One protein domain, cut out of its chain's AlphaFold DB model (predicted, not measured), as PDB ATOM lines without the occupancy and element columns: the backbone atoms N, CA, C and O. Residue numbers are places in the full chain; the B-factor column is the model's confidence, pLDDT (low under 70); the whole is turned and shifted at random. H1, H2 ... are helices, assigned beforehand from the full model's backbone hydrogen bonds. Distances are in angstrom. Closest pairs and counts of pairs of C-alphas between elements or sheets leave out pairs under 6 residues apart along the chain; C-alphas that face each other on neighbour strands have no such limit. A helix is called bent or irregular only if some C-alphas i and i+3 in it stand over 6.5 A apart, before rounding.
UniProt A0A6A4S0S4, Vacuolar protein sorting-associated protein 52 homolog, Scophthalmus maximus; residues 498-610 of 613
ATOM      1  N   PRO A 498     240.605 246.910 126.501       79.38
ATOM      2  CA  PRO A 498     240.489 247.841 127.625       79.38
ATOM      3  C   PRO A 498     241.826 248.170 128.309       79.38
ATOM      4  O   PRO A 498     241.960 249.248 128.887       79.38
ATOM      5  N   PHE A 499     242.819 247.271 128.275       81.56
ATOM      6  CA  PHE A 499     244.064 247.405 129.047       81.56
ATOM      7  C   PHE A 499     245.340 247.405 128.193       81.56
ATOM      8  O   PHE A 499     246.440 247.413 128.750       81.56
ATOM      9  N   GLY A 500     245.241 247.456 126.861       82.00
ATOM     10  CA  GLY A 500     246.393 247.365 125.952       82.00
ATOM     11  C   GLY A 500     247.491 248.393 126.222       82.00
ATOM     12  O   GLY A 500     248.671 248.052 126.185       82.00
ATOM     13  N   GLY A 501     247.124 249.623 126.598       80.38
ATOM     14  CA  GLY A 501     248.089 250.659 126.981       80.38
ATOM     15  C   GLY A 501     248.912 250.299 128.226       80.38
ATOM     16  O   GLY A 501     250.115 250.559 128.261       80.38
ATOM     17  N   MET A 502     248.287 249.654 129.218       81.12
ATOM     18  CA  MET A 502     248.963 249.159 130.423       81.12
ATOM     19  C   MET A 502     249.834 247.944 130.092       81.12
ATOM     20  O   MET A 502     250.992 247.900 130.493       81.12
ATOM     21  N   VAL A 503     249.309 246.982 129.328       82.94
ATOM     22  CA  VAL A 503     250.036 245.761 128.943       82.94
ATOM     23  C   VAL A 503     251.285 246.091 128.121       82.94
ATOM     24  O   VAL A 503     252.360 245.564 128.403       82.94
ATOM     25  N   ALA A 504     251.175 246.994 127.142       82.94
ATOM     26  CA  ALA A 504     252.308 247.439 126.332       82.94
ATOM     27  C   ALA A 504     253.376 248.141 127.182       82.94
ATOM     28  O   ALA A 504     254.559 247.849 127.035       82.94
ATOM     29  N   PHE A 505     252.959 249.010 128.111       82.06
ATOM     30  CA  PHE A 505     253.876 249.688 129.027       82.06
ATOM     31  C   PHE A 505     254.594 248.708 129.966       82.06
ATOM     32  O   PHE A 505     255.794 248.842 130.170       82.06
ATOM     33  N   VAL A 506     253.901 247.702 130.511       82.00
ATOM     34  CA  VAL A 506     254.528 246.679 131.368       82.00
ATOM     35  C   VAL A 506     255.565 245.875 130.586       82.00
ATOM     36  O   VAL A 506     256.694 245.756 131.050       82.00
ATOM     37  N   LYS A 507     255.228 245.402 129.376       83.69
ATOM     38  CA  LYS A 507     256.166 244.658 128.515       83.69
ATOM     39  C   LYS A 507     257.390 245.505 128.133       83.69
ATOM     40  O   LYS A 507     258.518 245.025 128.181       83.69
ATOM     41  N   GLU A 508     257.184 246.773 127.779       81.94
ATOM     42  CA  GLU A 508     258.260 247.717 127.446       81.94
ATOM     43  C   GLU A 508     259.152 248.019 128.661       81.94
ATOM     44  O   GLU A 508     260.382 247.987 128.566       81.94
ATOM     45  N   ALA A 509     258.543 248.246 129.826       76.00
ATOM     46  CA  ALA A 509     259.257 248.526 131.061       76.00
ATOM     47  C   ALA A 509     260.059 247.320 131.563       76.00
ATOM     48  O   ALA A 509     261.189 247.500 132.008       76.00
ATOM     49  N   GLU A 510     259.530 246.099 131.465       80.62
ATOM     50  CA  GLU A 510     260.251 244.874 131.834       80.62
ATOM     51  C   GLU A 510     261.516 244.684 130.983       80.62
ATOM     52  O   GLU A 510     262.597 244.488 131.536       80.62
ATOM     53  N   VAL A 511     261.429 244.887 129.662       82.19
ATOM     54  CA  VAL A 511     262.594 244.822 128.755       82.19
ATOM     55  C   VAL A 511     263.635 245.902 129.078       82.19
ATOM     56  O   VAL A 511     264.843 245.663 128.992       82.19
ATOM     57  N   LEU A 512     263.201 247.110 129.442       76.00
ATOM     58  CA  LEU A 512     264.102 248.205 129.818       76.00
ATOM     59  C   LEU A 512     264.745 247.994 131.197       76.00
ATOM     60  O   LEU A 512     265.896 248.395 131.392       76.00
ATOM     61  N   ILE A 513     264.040 247.337 132.123       72.62
ATOM     62  CA  ILE A 513     264.574 246.903 133.419       72.62
ATOM     63  C   ILE A 513     265.654 245.837 133.212       72.62
ATOM     64  O   ILE A 513     266.732 245.962 133.789       72.62
ATOM     65  N   GLU A 514     265.416 244.843 132.353       77.44
ATOM     66  CA  GLU A 514     266.404 243.803 132.022       77.44
ATOM     67  C   GLU A 514     267.660 244.374 131.348       77.44
ATOM     68  O   GLU A 514     268.773 243.928 131.619       77.44
ATOM     69  N   LYS A 515     267.504 245.409 130.514       79.06
ATOM     70  CA  LYS A 515     268.620 246.110 129.852       79.06
ATOM     71  C   LYS A 515     269.305 247.166 130.728       79.06
ATOM     72  O   LYS A 515     270.257 247.795 130.268       79.06
ATOM     73  N   GLY A 516     268.824 247.407 131.951       70.31
ATOM     74  CA  GLY A 516     269.363 248.428 132.857       70.31
ATOM     75  C   GLY A 516     269.182 249.879 132.379       70.31
ATOM     76  O   GLY A 516     269.869 250.771 132.866       70.31
ATOM     77  N   GLN A 517     268.271 250.142 131.434       75.19
ATOM     78  CA  GLN A 517     268.052 251.455 130.798       75.19
ATOM     79  C   GLN A 517     266.808 252.174 131.347       75.19
ATOM     80  O   GLN A 517     265.988 252.713 130.602       75.19
ATOM     81  N   LEU A 518     266.669 252.194 132.671       64.56
ATOM     82  CA  LEU A 518     265.499 252.738 133.373       64.56
ATOM     83  C   LEU A 518     265.316 254.255 133.242       64.56
ATOM     84  O   LEU A 518     264.200 254.748 133.395       64.56
ATOM     85  N   ASP A 519     266.374 255.001 132.926       63.53
ATOM     86  CA  ASP A 519     266.304 256.460 132.791       63.53
ATOM     87  C   ASP A 519     265.481 256.923 131.580       63.53
ATOM     88  O   ASP A 519     264.946 258.030 131.601       63.53
ATOM     89  N   ARG A 520     265.303 256.078 130.552       64.38
ATOM     90  CA  ARG A 520     264.470 256.406 129.379       64.38
ATOM     91  C   ARG A 520     262.984 256.528 129.721       64.38
ATOM     92  O   ARG A 520     262.296 257.341 129.113       64.38
ATOM     93  N   LEU A 521     262.512 255.794 130.730       62.84
ATOM     94  CA  LEU A 521     261.119 255.844 131.181       62.84
ATOM     95  C   LEU A 521     260.780 257.111 131.987       62.84
ATOM     96  O   LEU A 521     259.601 257.400 132.187       62.84
ATOM     97  N   LYS A 522     261.771 257.901 132.434       62.41
ATOM     98  CA  LYS A 522     261.511 259.196 133.095       62.41
ATOM     99  C   LYS A 522     260.796 260.179 132.166       62.41
ATOM    100  O   LYS A 522     259.978 260.967 132.624       62.41
ATOM    101  N   ASN A 523     261.061 260.094 130.862       63.06
ATOM    102  CA  ASN A 523     260.446 260.963 129.858       63.06
ATOM    103  C   ASN A 523     258.978 260.594 129.553       63.06
ATOM    104  O   ASN A 523     258.304 261.332 128.842       63.06
ATOM    105  N   GLU A 524     258.464 259.487 130.103       65.69
ATOM    106  CA  GLU A 524     257.093 259.001 129.890       65.69
ATOM    107  C   GLU A 524     256.146 259.263 131.078       65.69
ATOM    108  O   GLU A 524     255.064 258.681 131.164       65.69
ATOM    109  N   GLU A 525     256.500 260.166 131.996       68.75
ATOM    110  CA  GLU A 525     255.700 260.503 133.188       68.75
ATOM    111  C   GLU A 525     254.241 260.897 132.861       68.75
ATOM    112  O   GLU A 525     253.306 260.482 133.554       68.75
ATOM    113  N   ALA A 526     254.015 261.616 131.755       71.81
ATOM    114  CA  ALA A 526     252.670 261.960 131.283       71.81
ATOM    115  C   ALA A 526     251.855 260.723 130.847       71.81
ATOM    116  O   ALA A 526     250.674 260.610 131.182       71.81
ATOM    117  N   ARG A 527     252.498 259.762 130.165       76.44
ATOM    118  CA  ARG A 527     251.899 258.489 129.723       76.44
ATOM    119  C   ARG A 527     251.545 257.615 130.931       76.44
ATOM    120  O   ARG A 527     250.439 257.088 130.998       76.44
ATOM    121  N   ILE A 528     252.430 257.541 131.927       73.56
ATOM    122  CA  ILE A 528     252.188 256.831 133.195       73.56
ATOM    123  C   ILE A 528     250.999 257.444 133.946       73.56
ATOM    124  O   ILE A 528     250.113 256.721 134.403       73.56
ATOM    125  N   THR A 529     250.943 258.776 134.028       74.50
ATOM    126  CA  THR A 529     249.850 259.499 134.696       74.50
ATOM    127  C   THR A 529     248.497 259.214 134.045       74.50
ATOM    128  O   THR A 529     247.510 258.952 134.736       74.50
ATOM    129  N   GLN A 530     248.456 259.208 132.712       79.69
ATOM    130  CA  GLN A 530     247.255 258.892 131.946       79.69
ATOM    131  C   GLN A 530     246.824 257.428 132.121       79.69
ATOM    132  O   GLN A 530     245.632 257.163 132.266       79.69
ATOM    133  N   LEU A 531     247.770 256.483 132.169       80.81
ATOM    134  CA  LEU A 531     247.481 255.059 132.363       80.81
ATOM    135  C   LEU A 531     246.934 254.752 133.763       80.81
ATOM    136  O   LEU A 531     245.966 254.007 133.870       80.81
ATOM    137  N   VAL A 532     247.490 255.343 134.828       78.50
ATOM    138  CA  VAL A 532     246.999 255.116 136.203       78.50
ATOM    139  C   VAL A 532     245.595 255.694 136.395       78.50
ATOM    140  O   VAL A 532     244.714 255.005 136.909       78.50
ATOM    141  N   ARG A 533     245.351 256.929 135.937       79.38
ATOM    142  CA  ARG A 533     244.029 257.577 136.038       79.38
ATOM    143  C   ARG A 533     242.982 256.916 135.143       79.38
ATOM    144  O   ARG A 533     241.839 256.723 135.559       79.38
ATOM    145  N   GLY A 534     243.382 256.531 133.931       80.00
ATOM    146  CA  GLY A 534     242.549 255.777 132.997       80.00
ATOM    147  C   GLY A 534     242.173 254.408 133.556       80.00
ATOM    148  O   GLY A 534     240.989 254.080 133.603       80.00
ATOM    149  N   PHE A 535     243.144 253.650 134.075       81.38
ATOM    150  CA  PHE A 535     242.885 252.372 134.733       81.38
ATOM    151  C   PHE A 535     241.952 252.553 135.931       81.38
ATOM    152  O   PHE A 535     240.918 251.901 135.972       81.38
ATOM    153  N   SER A 536     242.245 253.482 136.852       77.56
ATOM    154  CA  SER A 536     241.474 253.686 138.089       77.56
ATOM    155  C   SER A 536     240.001 254.050 137.859       77.56
ATOM    156  O   SER A 536     239.131 253.609 138.613       77.56
ATOM    157  N   SER A 537     239.703 254.776 136.779       80.62
ATOM    158  CA  SER A 537     238.332 255.163 136.421       80.62
ATOM    159  C   SER A 537     237.548 254.085 135.668       80.62
ATOM    160  O   SER A 537     236.334 254.012 135.835       80.62
ATOM    161  N   THR A 538     238.202 253.236 134.866       83.88
ATOM    162  CA  THR A 538     237.498 252.350 133.915       83.88
ATOM    163  C   THR A 538     237.564 250.863 134.257       83.88
ATOM    164  O   THR A 538     236.715 250.101 133.801       83.88
ATOM    165  N   TRP A 539     238.513 250.420 135.092       82.31
ATOM    166  CA  TRP A 539     238.788 248.991 135.285       82.31
ATOM    167  C   TRP A 539     237.584 248.172 135.772       82.31
ATOM    168  O   TRP A 539     237.398 247.057 135.293       82.31
ATOM    169  N   LYS A 540     236.747 248.703 136.681       82.50
ATOM    170  CA  LYS A 540     235.566 247.978 137.195       82.50
ATOM    171  C   LYS A 540     234.552 247.708 136.089       82.50
ATOM    172  O   LYS A 540     234.136 246.570 135.903       82.50
ATOM    173  N   GLN A 541     234.208 248.749 135.332       85.69
ATOM    174  CA  GLN A 541     233.256 248.658 134.231       85.69
ATOM    175  C   GLN A 541     233.795 247.764 133.106       85.69
ATOM    176  O   GLN A 541     233.053 246.948 132.567       85.69
ATOM    177  N   SER A 542     235.091 247.860 132.795       84.12
ATOM    178  CA  SER A 542     235.742 247.006 131.796       84.12
ATOM    179  C   SER A 542     235.764 245.532 132.208       84.12
ATOM    180  O   SER A 542     235.515 244.669 131.371       84.12
ATOM    181  N   VAL A 543     236.010 245.220 133.488       83.81
ATOM    182  CA  VAL A 543     235.963 243.840 134.006       83.81
ATOM    183  C   VAL A 543     234.539 243.280 133.980       83.81
ATOM    184  O   VAL A 543     234.344 242.131 133.581       83.81
ATOM    185  N   GLU A 544     233.537 244.078 134.355       84.75
ATOM    186  CA  GLU A 544     232.133 243.663 134.315       84.75
ATOM    187  C   GLU A 544     231.649 243.428 132.876       84.75
ATOM    188  O   GLU A 544     231.076 242.378 132.585       84.75
ATOM    189  N   SER A 545     231.952 244.351 131.957       85.50
ATOM    190  CA  SER A 545     231.631 244.208 130.533       85.50
ATOM    191  C   SER A 545     232.325 242.993 129.919       85.50
ATOM    192  O   SER A 545     231.691 242.227 129.203       85.50
ATOM    193  N   MET A 546     233.603 242.768 130.241       85.62
ATOM    194  CA  MET A 546     234.353 241.590 129.795       85.62
ATOM    195  C   MET A 546     233.705 240.289 130.284       85.62
ATOM    196  O   MET A 546     233.557 239.344 129.513       85.62
ATOM    197  N   SER A 547     233.305 240.231 131.558       82.75
ATOM    198  CA  SER A 547     232.650 239.053 132.130       82.75
ATOM    199  C   SER A 547     231.308 238.759 131.449       82.75
ATOM    200  O   SER A 547     231.043 237.606 131.109       82.75
ATOM    201  N   GLN A 548     230.487 239.783 131.196       84.00
ATOM    202  CA  GLN A 548     229.211 239.624 130.489       84.00
ATOM    203  C   GLN A 548     229.404 239.187 129.035       84.00
ATOM    204  O   GLN A 548     228.688 238.305 128.560       84.00
ATOM    205  N   ASP A 549     230.378 239.773 128.344       83.88
ATOM    206  CA  ASP A 549     230.698 239.450 126.959       83.88
ATOM    207  C   ASP A 549     231.141 237.993 126.809       83.88
ATOM    208  O   ASP A 549     230.592 237.269 125.981       83.88
ATOM    209  N   VAL A 550     232.073 237.529 127.650       85.25
ATOM    210  CA  VAL A 550     232.545 236.136 127.622       85.25
ATOM    211  C   VAL A 550     231.385 235.167 127.879       85.25
ATOM    212  O   VAL A 550     231.198 234.221 127.121       85.25
ATOM    213  N   MET A 551     230.529 235.437 128.867       82.06
ATOM    214  CA  MET A 551     229.378 234.570 129.160       82.06
ATOM    215  C   MET A 551     228.318 234.540 128.047       82.06
ATOM    216  O   MET A 551     227.551 233.584 127.976       82.06
ATOM    217  N   ARG A 552     228.252 235.560 127.183       85.06
ATOM    218  CA  ARG A 552     227.359 235.575 126.010       85.06
ATOM    219  C   ARG A 552     227.970 234.891 124.788       85.06
ATOM    220  O   ARG A 552     227.225 234.403 123.943       85.06
ATOM    221  N   SER A 553     229.295 234.889 124.673       83.88
ATOM    222  CA  SER A 553     230.011 234.370 123.503       83.88
ATOM    223  C   SER A 553     230.244 232.855 123.527       83.88
ATOM    224  O   SER A 553     230.380 232.263 122.456       83.88
ATOM    225  N   PHE A 554     230.283 232.219 124.704       85.12
ATOM    226  CA  PHE A 554     230.540 230.778 124.835       85.12
ATOM    227  C   PHE A 554     229.293 230.013 125.273       85.12
ATOM    228  O   PHE A 554     228.655 230.355 126.265       85.12
ATOM    229  N   THR A 555     228.964 228.941 124.549       77.50
ATOM    230  CA  THR A 555     227.830 228.055 124.867       77.50
ATOM    231  C   THR A 555     228.105 227.173 126.087       77.50
ATOM    232  O   THR A 555     227.189 226.858 126.847       77.50
ATOM    233  N   ASN A 556     229.366 226.790 126.302       82.12
ATOM    234  CA  ASN A 556     229.794 225.998 127.447       82.12
ATOM    235  C   ASN A 556     230.206 226.898 128.619       82.12
ATOM    236  O   ASN A 556     231.268 227.528 128.611       82.12
ATOM    237  N   PHE A 557     229.382 226.911 129.668       79.81
ATOM    238  CA  PHE A 557     229.608 227.721 130.868       79.81
ATOM    239  C   PHE A 557     230.906 227.384 131.611       79.81
ATOM    240  O   PHE A 557     231.510 228.280 132.205       79.81
ATOM    241  N   LYS A 558     231.365 226.123 131.578       80.50
ATOM    242  CA  LYS A 558     232.639 225.731 132.202       80.50
ATOM    243  C   LYS A 558     233.814 226.345 131.453       80.50
ATOM    244  O   LYS A 558     234.699 226.920 132.082       80.50
ATOM    245  N   ASN A 559     233.786 226.283 130.122       82.38
ATOM    246  CA  ASN A 559     234.812 226.899 129.289       82.38
ATOM    247  C   ASN A 559     234.808 228.429 129.456       82.38
ATOM    248  O   ASN A 559     235.832 229.015 129.797       82.38
ATOM    249  N   GLY A 560     233.635 229.071 129.373       84.06
ATOM    250  CA  GLY A 560     233.490 230.509 129.632       84.06
ATOM    251  C   GLY A 560     234.019 230.930 131.012       84.06
ATOM    252  O   GLY A 560     234.739 231.921 131.129       84.06
ATOM    253  N   THR A 561     233.758 230.131 132.051       83.19
ATOM    254  CA  THR A 561     234.297 230.351 133.402       83.19
ATOM    255  C   THR A 561     235.822 230.268 133.431       83.19
ATOM    256  O   THR A 561     236.470 231.160 133.981       83.19
ATOM    257  N   SER A 562     236.409 229.237 132.824       84.56
ATOM    258  CA  SER A 562     237.864 229.066 132.739       84.56
ATOM    259  C   SER A 562     238.537 230.218 131.991       84.56
ATOM    260  O   SER A 562     239.550 230.733 132.460       84.56
ATOM    261  N   ILE A 563     237.941 230.686 130.888       86.75
ATOM    262  CA  ILE A 563     238.429 231.838 130.114       86.75
ATOM    263  C   ILE A 563     238.419 233.106 130.973       86.75
ATOM    264  O   ILE A 563     239.426 233.811 131.036       86.75
ATOM    265  N   ILE A 564     237.319 233.378 131.689       85.19
ATOM    266  CA  ILE A 564     237.229 234.523 132.610       85.19
ATOM    267  C   ILE A 564     238.291 234.404 133.703       85.19
ATOM    268  O   ILE A 564     239.007 235.365 133.973       85.19
ATOM    269  N   GLN A 565     238.438 233.234 134.326       84.38
ATOM    270  CA  GLN A 565     239.452 233.028 135.358       84.38
ATOM    271  C   GLN A 565     240.874 233.238 134.822       84.38
ATOM    272  O   GLN A 565     241.685 233.863 135.512       84.38
ATOM    273  N   GLY A 566     241.164 232.768 133.608       85.38
ATOM    274  CA  GLY A 566     242.428 232.997 132.913       85.38
ATOM    275  C   GLY A 566     242.674 234.483 132.658       85.38
ATOM    276  O   GLY A 566     243.692 235.015 133.097       85.38
ATOM    277  N   ALA A 567     241.703 235.185 132.066       86.00
ATOM    278  CA  ALA A 567     241.792 236.619 131.788       86.00
ATOM    279  C   ALA A 567     241.988 237.457 133.054       86.00
ATOM    280  O   ALA A 567     242.848 238.335 133.105       86.00
ATOM    281  N   LEU A 568     241.241 237.152 134.112       85.31
ATOM    282  CA  LEU A 568     241.353 237.826 135.401       85.31
ATOM    283  C   LEU A 568     242.702 237.562 136.081       85.31
ATOM    284  O   LEU A 568     243.288 238.470 136.671       85.31
ATOM    285  N   THR A 569     243.218 236.336 135.987       87.38
ATOM    286  CA  THR A 569     244.539 235.985 136.526       87.38
ATOM    287  C   THR A 569     245.642 236.716 135.765       87.38
ATOM    288  O   THR A 569     246.515 237.320 136.389       87.38
ATOM    289  N   GLN A 570     245.564 236.742 134.434       86.25
ATOM    290  CA  GLN A 570     246.511 237.450 133.577       86.25
ATOM    291  C   GLN A 570     246.467 238.969 133.811       86.25
ATOM    292  O   GLN A 570     247.508 239.620 133.896       86.25
ATOM    293  N   LEU A 571     245.276 239.541 134.012       85.62
ATOM    294  CA  LEU A 571     245.105 240.947 134.385       85.62
ATOM    295  C   LEU A 571     245.787 241.270 135.722       85.62
ATOM    296  O   LEU A 571     246.488 242.276 135.828       85.62
ATOM    297  N   ILE A 572     245.619 240.411 136.736       84.81
ATOM    298  CA  ILE A 572     246.290 240.569 138.034       84.81
ATOM    299  C   ILE A 572     247.811 240.501 137.866       84.81
ATOM    300  O   ILE A 572     248.515 241.293 138.488       84.81
ATOM    301  N   GLN A 573     248.326 239.596 137.027       85.75
ATOM    302  CA  GLN A 573     249.761 239.500 136.751       85.75
ATOM    303  C   GLN A 573     250.298 240.772 136.086       85.75
ATOM    304  O   GLN A 573     251.277 241.337 136.575       85.75
ATOM    305  N   TYR A 574     249.628 241.283 135.047       83.62
ATOM    306  CA  TYR A 574     250.026 242.540 134.407       83.62
ATOM    307  C   TYR A 574     249.950 243.724 135.369       83.62
ATOM    308  O   TYR A 574     250.866 244.543 135.401       83.62
ATOM    309  N   TYR A 575     248.912 243.803 136.202       82.81
ATOM    310  CA  TYR A 575     248.798 244.867 137.198       82.81
ATOM    311  C   TYR A 575     249.855 244.745 138.307       82.81
ATOM    312  O   TYR A 575     250.394 245.749 138.770       82.81
ATOM    313  N   HIS A 576     250.213 243.527 138.717       83.38
ATOM    314  CA  HIS A 576     251.312 243.297 139.652       83.38
ATOM    315  C   HIS A 576     252.662 243.716 139.050       83.38
ATOM    316  O   HIS A 576     253.436 244.402 139.719       83.38
ATOM    317  N   GLY A 577     252.921 243.371 137.783       80.50
ATOM    318  CA  GLY A 577     254.085 243.838 137.025       80.50
ATOM    319  C   GLY A 577     254.125 245.365 136.939       80.50
ATOM    320  O   GLY A 577     255.123 245.980 137.312       80.50
ATOM    321  N   PHE A 578     253.000 245.993 136.594       80.50
ATOM    322  CA  PHE A 578     252.837 247.448 136.581       80.50
ATOM    323  C   PHE A 578     253.149 248.080 137.943       80.50
ATOM    324  O   PHE A 578     253.937 249.020 138.039       80.50
ATOM    325  N   HIS A 579     252.612 247.513 139.025       79.06
ATOM    326  CA  HIS A 579     252.867 247.962 140.390       79.06
ATOM    327  C   HIS A 579     254.342 247.782 140.800       79.06
ATOM    328  O   HIS A 579     254.900 248.625 141.503       79.06
ATOM    329  N   LYS A 580     255.011 246.713 140.348       79.31
ATOM    330  CA  LYS A 580     256.445 246.465 140.584       79.31
ATOM    331  C   LYS A 580     257.327 247.472 139.841       79.31
ATOM    332  O   LYS A 580     258.244 248.022 140.451       79.31
ATOM    333  N   VAL A 581     257.032 247.746 138.567       76.50
ATOM    334  CA  VAL A 581     257.717 248.762 137.747       76.50
ATOM    335  C   VAL A 581     257.583 250.134 138.402       76.50
ATOM    336  O   VAL A 581     258.581 250.810 138.655       76.50
ATOM    337  N   LEU A 582     256.358 250.516 138.767       73.31
ATOM    338  CA  LEU A 582     256.095 251.807 139.391       73.31
ATOM    339  C   LEU A 582     256.708 251.938 140.779       73.31
ATOM    340  O   LEU A 582     256.957 253.068 141.187       73.31
ATOM    341  N   ASN A 583     257.000 250.835 141.482       73.38
ATOM    342  CA  ASN A 583     257.662 250.831 142.791       73.38
ATOM    343  C   ASN A 583     259.190 251.001 142.747       73.38
ATOM    344  O   ASN A 583     259.809 251.206 143.799       73.38
ATOM    345  N   GLN A 584     259.805 251.017 141.562       74.81
ATOM    346  CA  GLN A 584     261.246 251.221 141.433       74.81
ATOM    347  C   GLN A 584     261.717 252.619 141.894       74.81
ATOM    348  O   GLN A 584     260.928 253.571 141.909       74.81
ATOM    349  N   PRO A 585     263.000 252.774 142.293       61.50
ATOM    350  CA  PRO A 585     263.534 254.014 142.872       61.50
ATOM    351  C   PRO A 585     263.386 255.225 141.945       61.50
ATOM    352  O   PRO A 585     263.169 256.341 142.408       61.50
ATOM    353  N   THR A 586     263.450 254.968 140.639       60.56
ATOM    354  CA  THR A 586     263.401 255.922 139.528       60.56
ATOM    355  C   THR A 586     262.089 256.709 139.449       60.56
ATOM    356  O   THR A 586     262.095 257.839 138.977       60.56
ATOM    357  N   PHE A 587     260.986 256.143 139.953       62.12
ATOM    358  CA  PHE A 587     259.632 256.714 139.884       62.12
ATOM    359  C   PHE A 587     259.105 257.189 141.248       62.12
ATOM    360  O   PHE A 587     257.914 257.454 141.405       62.12
ATOM    361  N   ARG A 588     259.974 257.287 142.269       58.88
ATOM    362  CA  ARG A 588     259.584 257.707 143.631       58.88
ATOM    363  C   ARG A 588     259.040 259.140 143.711       58.88
ATOM    364  O   ARG A 588     258.376 259.449 144.693       58.88
ATOM    365  N   SER A 589     259.310 259.990 142.718       56.84
ATOM    366  CA  SER A 589     258.858 261.389 142.668       56.84
ATOM    367  C   SER A 589     257.453 261.588 142.086       56.84
ATOM    368  O   SER A 589     256.928 262.693 142.190       56.84
ATOM    369  N   LEU A 590     256.827 260.562 141.489       61.53
ATOM    370  CA  LEU A 590     255.501 260.707 140.881       61.53
ATOM    371  C   LEU A 590     254.391 260.728 141.944       61.53
ATOM    372  O   LEU A 590     254.141 259.728 142.622       61.53
ATOM    373  N   ALA A 591     253.643 261.833 142.009       59.03
ATOM    374  CA  ALA A 591     252.472 261.996 142.883       59.03
ATOM    375  C   ALA A 591     251.342 260.986 142.592       59.03
ATOM    376  O   ALA A 591     250.536 260.681 143.466       59.03
ATOM    377  N   VAL A 592     251.326 260.419 141.384       61.00
ATOM    378  CA  VAL A 592     250.304 259.489 140.875       61.00
ATOM    379  C   VAL A 592     250.341 258.117 141.566       61.00
ATOM    380  O   VAL A 592     249.377 257.358 141.498       61.00
ATOM    381  N   ARG A 593     251.408 257.795 142.311       59.72
ATOM    382  CA  ARG A 593     251.461 256.572 143.132       59.72
ATOM    383  C   ARG A 593     250.354 256.495 144.186       59.72
ATOM    384  O   ARG A 593     249.964 255.391 144.547       59.72
ATOM    385  N   SER A 594     249.861 257.630 144.688       60.72
ATOM    386  CA  SER A 594     248.769 257.656 145.674       60.72
ATOM    387  C   SER A 594     247.409 257.278 145.070       60.72
ATOM    388  O   SER A 594     246.512 256.871 145.801       60.72
ATOM    389  N   GLU A 595     247.275 257.361 143.742       65.00
ATOM    390  CA  GLU A 595     246.069 257.014 142.981       65.00
ATOM    391  C   GLU A 595     246.077 255.542 142.506       65.00
ATOM    392  O   GLU A 595     245.118 255.087 141.876       65.00
ATOM    393  N   LEU A 596     247.139 254.778 142.813       69.44
ATOM    394  CA  LEU A 596     247.221 253.348 142.509       69.44
ATOM    395  C   LEU A 596     246.259 252.546 143.384       69.44
ATOM    396  O   LEU A 596     246.236 252.650 144.610       69.44
ATOM    397  N   ILE A 597     245.501 251.666 142.742       74.25
ATOM    398  CA  ILE A 597     244.595 250.759 143.438       74.25
ATOM    399  C   ILE A 597     245.411 249.691 144.163       74.25
ATOM    400  O   ILE A 597     246.341 249.099 143.609       74.25
ATOM    401  N   ASN A 598     245.030 249.405 145.404       76.44
ATOM    402  CA  ASN A 598     245.636 248.323 146.162       76.44
ATOM    403  C   ASN A 598     245.406 246.978 145.446       76.44
ATOM    404  O   ASN A 598     244.266 246.608 145.163       76.44
ATOM    405  N   LEU A 599     246.483 246.226 145.204       74.62
ATOM    406  CA  LEU A 599     246.439 244.905 144.568       74.62
ATOM    407  C   LEU A 599     245.457 243.947 145.270       74.62
ATOM    408  O   LEU A 599     244.763 243.186 144.603       74.62
ATOM    409  N   HIS A 600     245.345 244.016 146.600       71.56
ATOM    410  CA  HIS A 600     244.392 243.215 147.366       71.56
ATOM    411  C   HIS A 600     242.937 243.590 147.056       71.56
ATOM    412  O   HIS A 600     242.095 242.710 146.901       71.56
ATOM    413  N   HIS A 601     242.642 244.883 146.897       76.56
ATOM    414  CA  HIS A 601     241.309 245.355 146.515       76.56
ATOM    415  C   HIS A 601     240.947 244.900 145.093       76.56
ATOM    416  O   HIS A 601     239.839 244.411 144.884       76.56
ATOM    417  N   LEU A 602     241.899 244.956 144.151       75.75
ATOM    418  CA  LEU A 602     241.725 244.399 142.806       75.75
ATOM    419  C   LEU A 602     241.442 242.890 142.869       75.75
ATOM    420  O   LEU A 602     240.474 242.430 142.278       75.75
ATOM    421  N   MET A 603     242.223 242.122 143.636       75.38
ATOM    422  CA  MET A 603     242.026 240.674 143.790       75.38
ATOM    423  C   MET A 603     240.669 240.305 144.407       75.38
ATOM    424  O   MET A 603     240.059 239.326 143.979       75.38
ATOM    425  N   VAL A 604     240.198 241.043 145.416       76.62
ATOM    426  CA  VAL A 604     238.897 240.795 146.062       76.62
ATOM    427  C   VAL A 604     237.746 241.092 145.105       76.62
ATOM    428  O   VAL A 604     236.810 240.302 145.023       76.62
ATOM    429  N   GLU A 605     237.825 242.188 144.349       72.38
ATOM    430  CA  GLU A 605     236.781 242.554 143.389       72.38
ATOM    431  C   GLU A 605     236.755 241.594 142.193       72.38
ATOM    432  O   GLU A 605     235.703 241.097 141.806       72.38
ATOM    433  N   VAL A 606     237.929 241.225 141.679       72.44
ATOM    434  CA  VAL A 606     238.095 240.224 140.621       72.44
ATOM    435  C   VAL A 606     237.568 238.846 141.049       72.44
ATOM    436  O   VAL A 606     236.971 238.134 140.244       72.44
ATOM    437  N   LYS A 607     237.712 238.471 142.328       70.88
ATOM    438  CA  LYS A 607     237.138 237.226 142.869       70.88
ATOM    439  C   LYS A 607     235.607 237.197 142.840       70.88
ATOM    440  O   LYS A 607     235.064 236.102 142.743       70.88
ATOM    441  N   LYS A 608     234.913 238.341 142.891       72.06
ATOM    442  CA  LYS A 608     233.436 238.387 142.810       72.06
ATOM    443  C   LYS A 608     232.906 237.992 141.433       72.06
ATOM    444  O   LYS A 608     231.786 237.511 141.332       72.06
ATOM    445  N   HIS A 609     233.719 238.173 140.394       65.62
ATOM    446  CA  HIS A 609     233.393 237.797 139.019       65.62
ATOM    447  C   HIS A 609     233.825 236.371 138.666       65.62
ATOM    448  O   HIS A 609     233.669 235.965 137.518       65.62
ATOM    449  N   LYS A 610     234.359 235.595 139.623       62.34
ATOM    450  CA  LYS A 610     234.531 234.153 139.439       62.34
ATOM    451  C   LYS A 610     233.176 233.468 139.647       62.34
ATOM    452  O   LYS A 610     232.643 233.538 140.754       62.34
TER     453      LYS A 610
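Overview. This is residues 498 to 610 of the 613 residues of the protein "Vacuolar protein sorting-associated protein 52 homolog" of Scophthalmus maximus (UniProt A0A6A4S0S4). A long helical hairpin, H2 and H3, meets at its turn and spreads toward the other end, where H1 crosses one side and the chain folds back on the other through H4, with H5 alongside H3. The printed part has 113 residues with five named helices, H1 to H5 in order, and no named strand; the class is all helix. It is only just compact, close to loose, with a radius of gyration of the C-alphas of 15.5 A, and elongated, spanning 48 by 27 by 20 A.

Arrangement. H1, residues 498 to 514, touches H2, residues 518 to 553, in a hairpin at a steep tilt of 41 degrees; their closest C-alphas, Leu 512 and Leu 518, are 5.9 A apart. H1 touches residues 574 to 581 of H3, residues 557 to 582, closest at the C-alphas of Val 506 and Phe 578, 5.5 A. H2 and H3 form a second hairpin, at a shallow tilt of 14 degrees; they touch with residues 547 to 551 and 557 to 564 alone, closest at the C-alphas of Met 551 and Gly 560, 5.8 A. H4, residues 591 to 595, touches H2, closest at the C-alphas of Thr 529 and Val 592, 6.2 A. H5, residues 599 to 608, touches H3 at a shallow tilt of 10 degrees, opposite ways, closest at the C-alphas of Leu 568 and Val 606, 6.6 A. H1 is apart from H4 and H5. Every O i to N i+4 pair is within hydrogen-bond range in H3 and H5, against 12 of 13 in H1, 24 of 32 in H2 and 0 of 1 in H4, where 2 of 2 O i to N i+3 pairs are.

Along the chain. H1 begins at C-alpha 498 (240.489, 247.841, 127.625) and is 26.6 A long; it is irregular, with C-alphas 498 and 501 8.1 A apart. H2, 41.2 A, is irregular too, with C-alphas 523 and 526 8.0 A apart and a kink of 68 degrees near residue 525. H3 is 36.8 A long, H4 8.1 A and H5 14.7 A, ending at C-alpha 608 (233.436, 238.387, 142.810).

Size, cuts and confidence. The C-alphas farthest apart, of Thr 555 and Ser 589, are 48.9 A apart. The printed part has no cut and no long link. Confidence is under 70 at residues 518 to 525, 585 to 596 and 609 to 610.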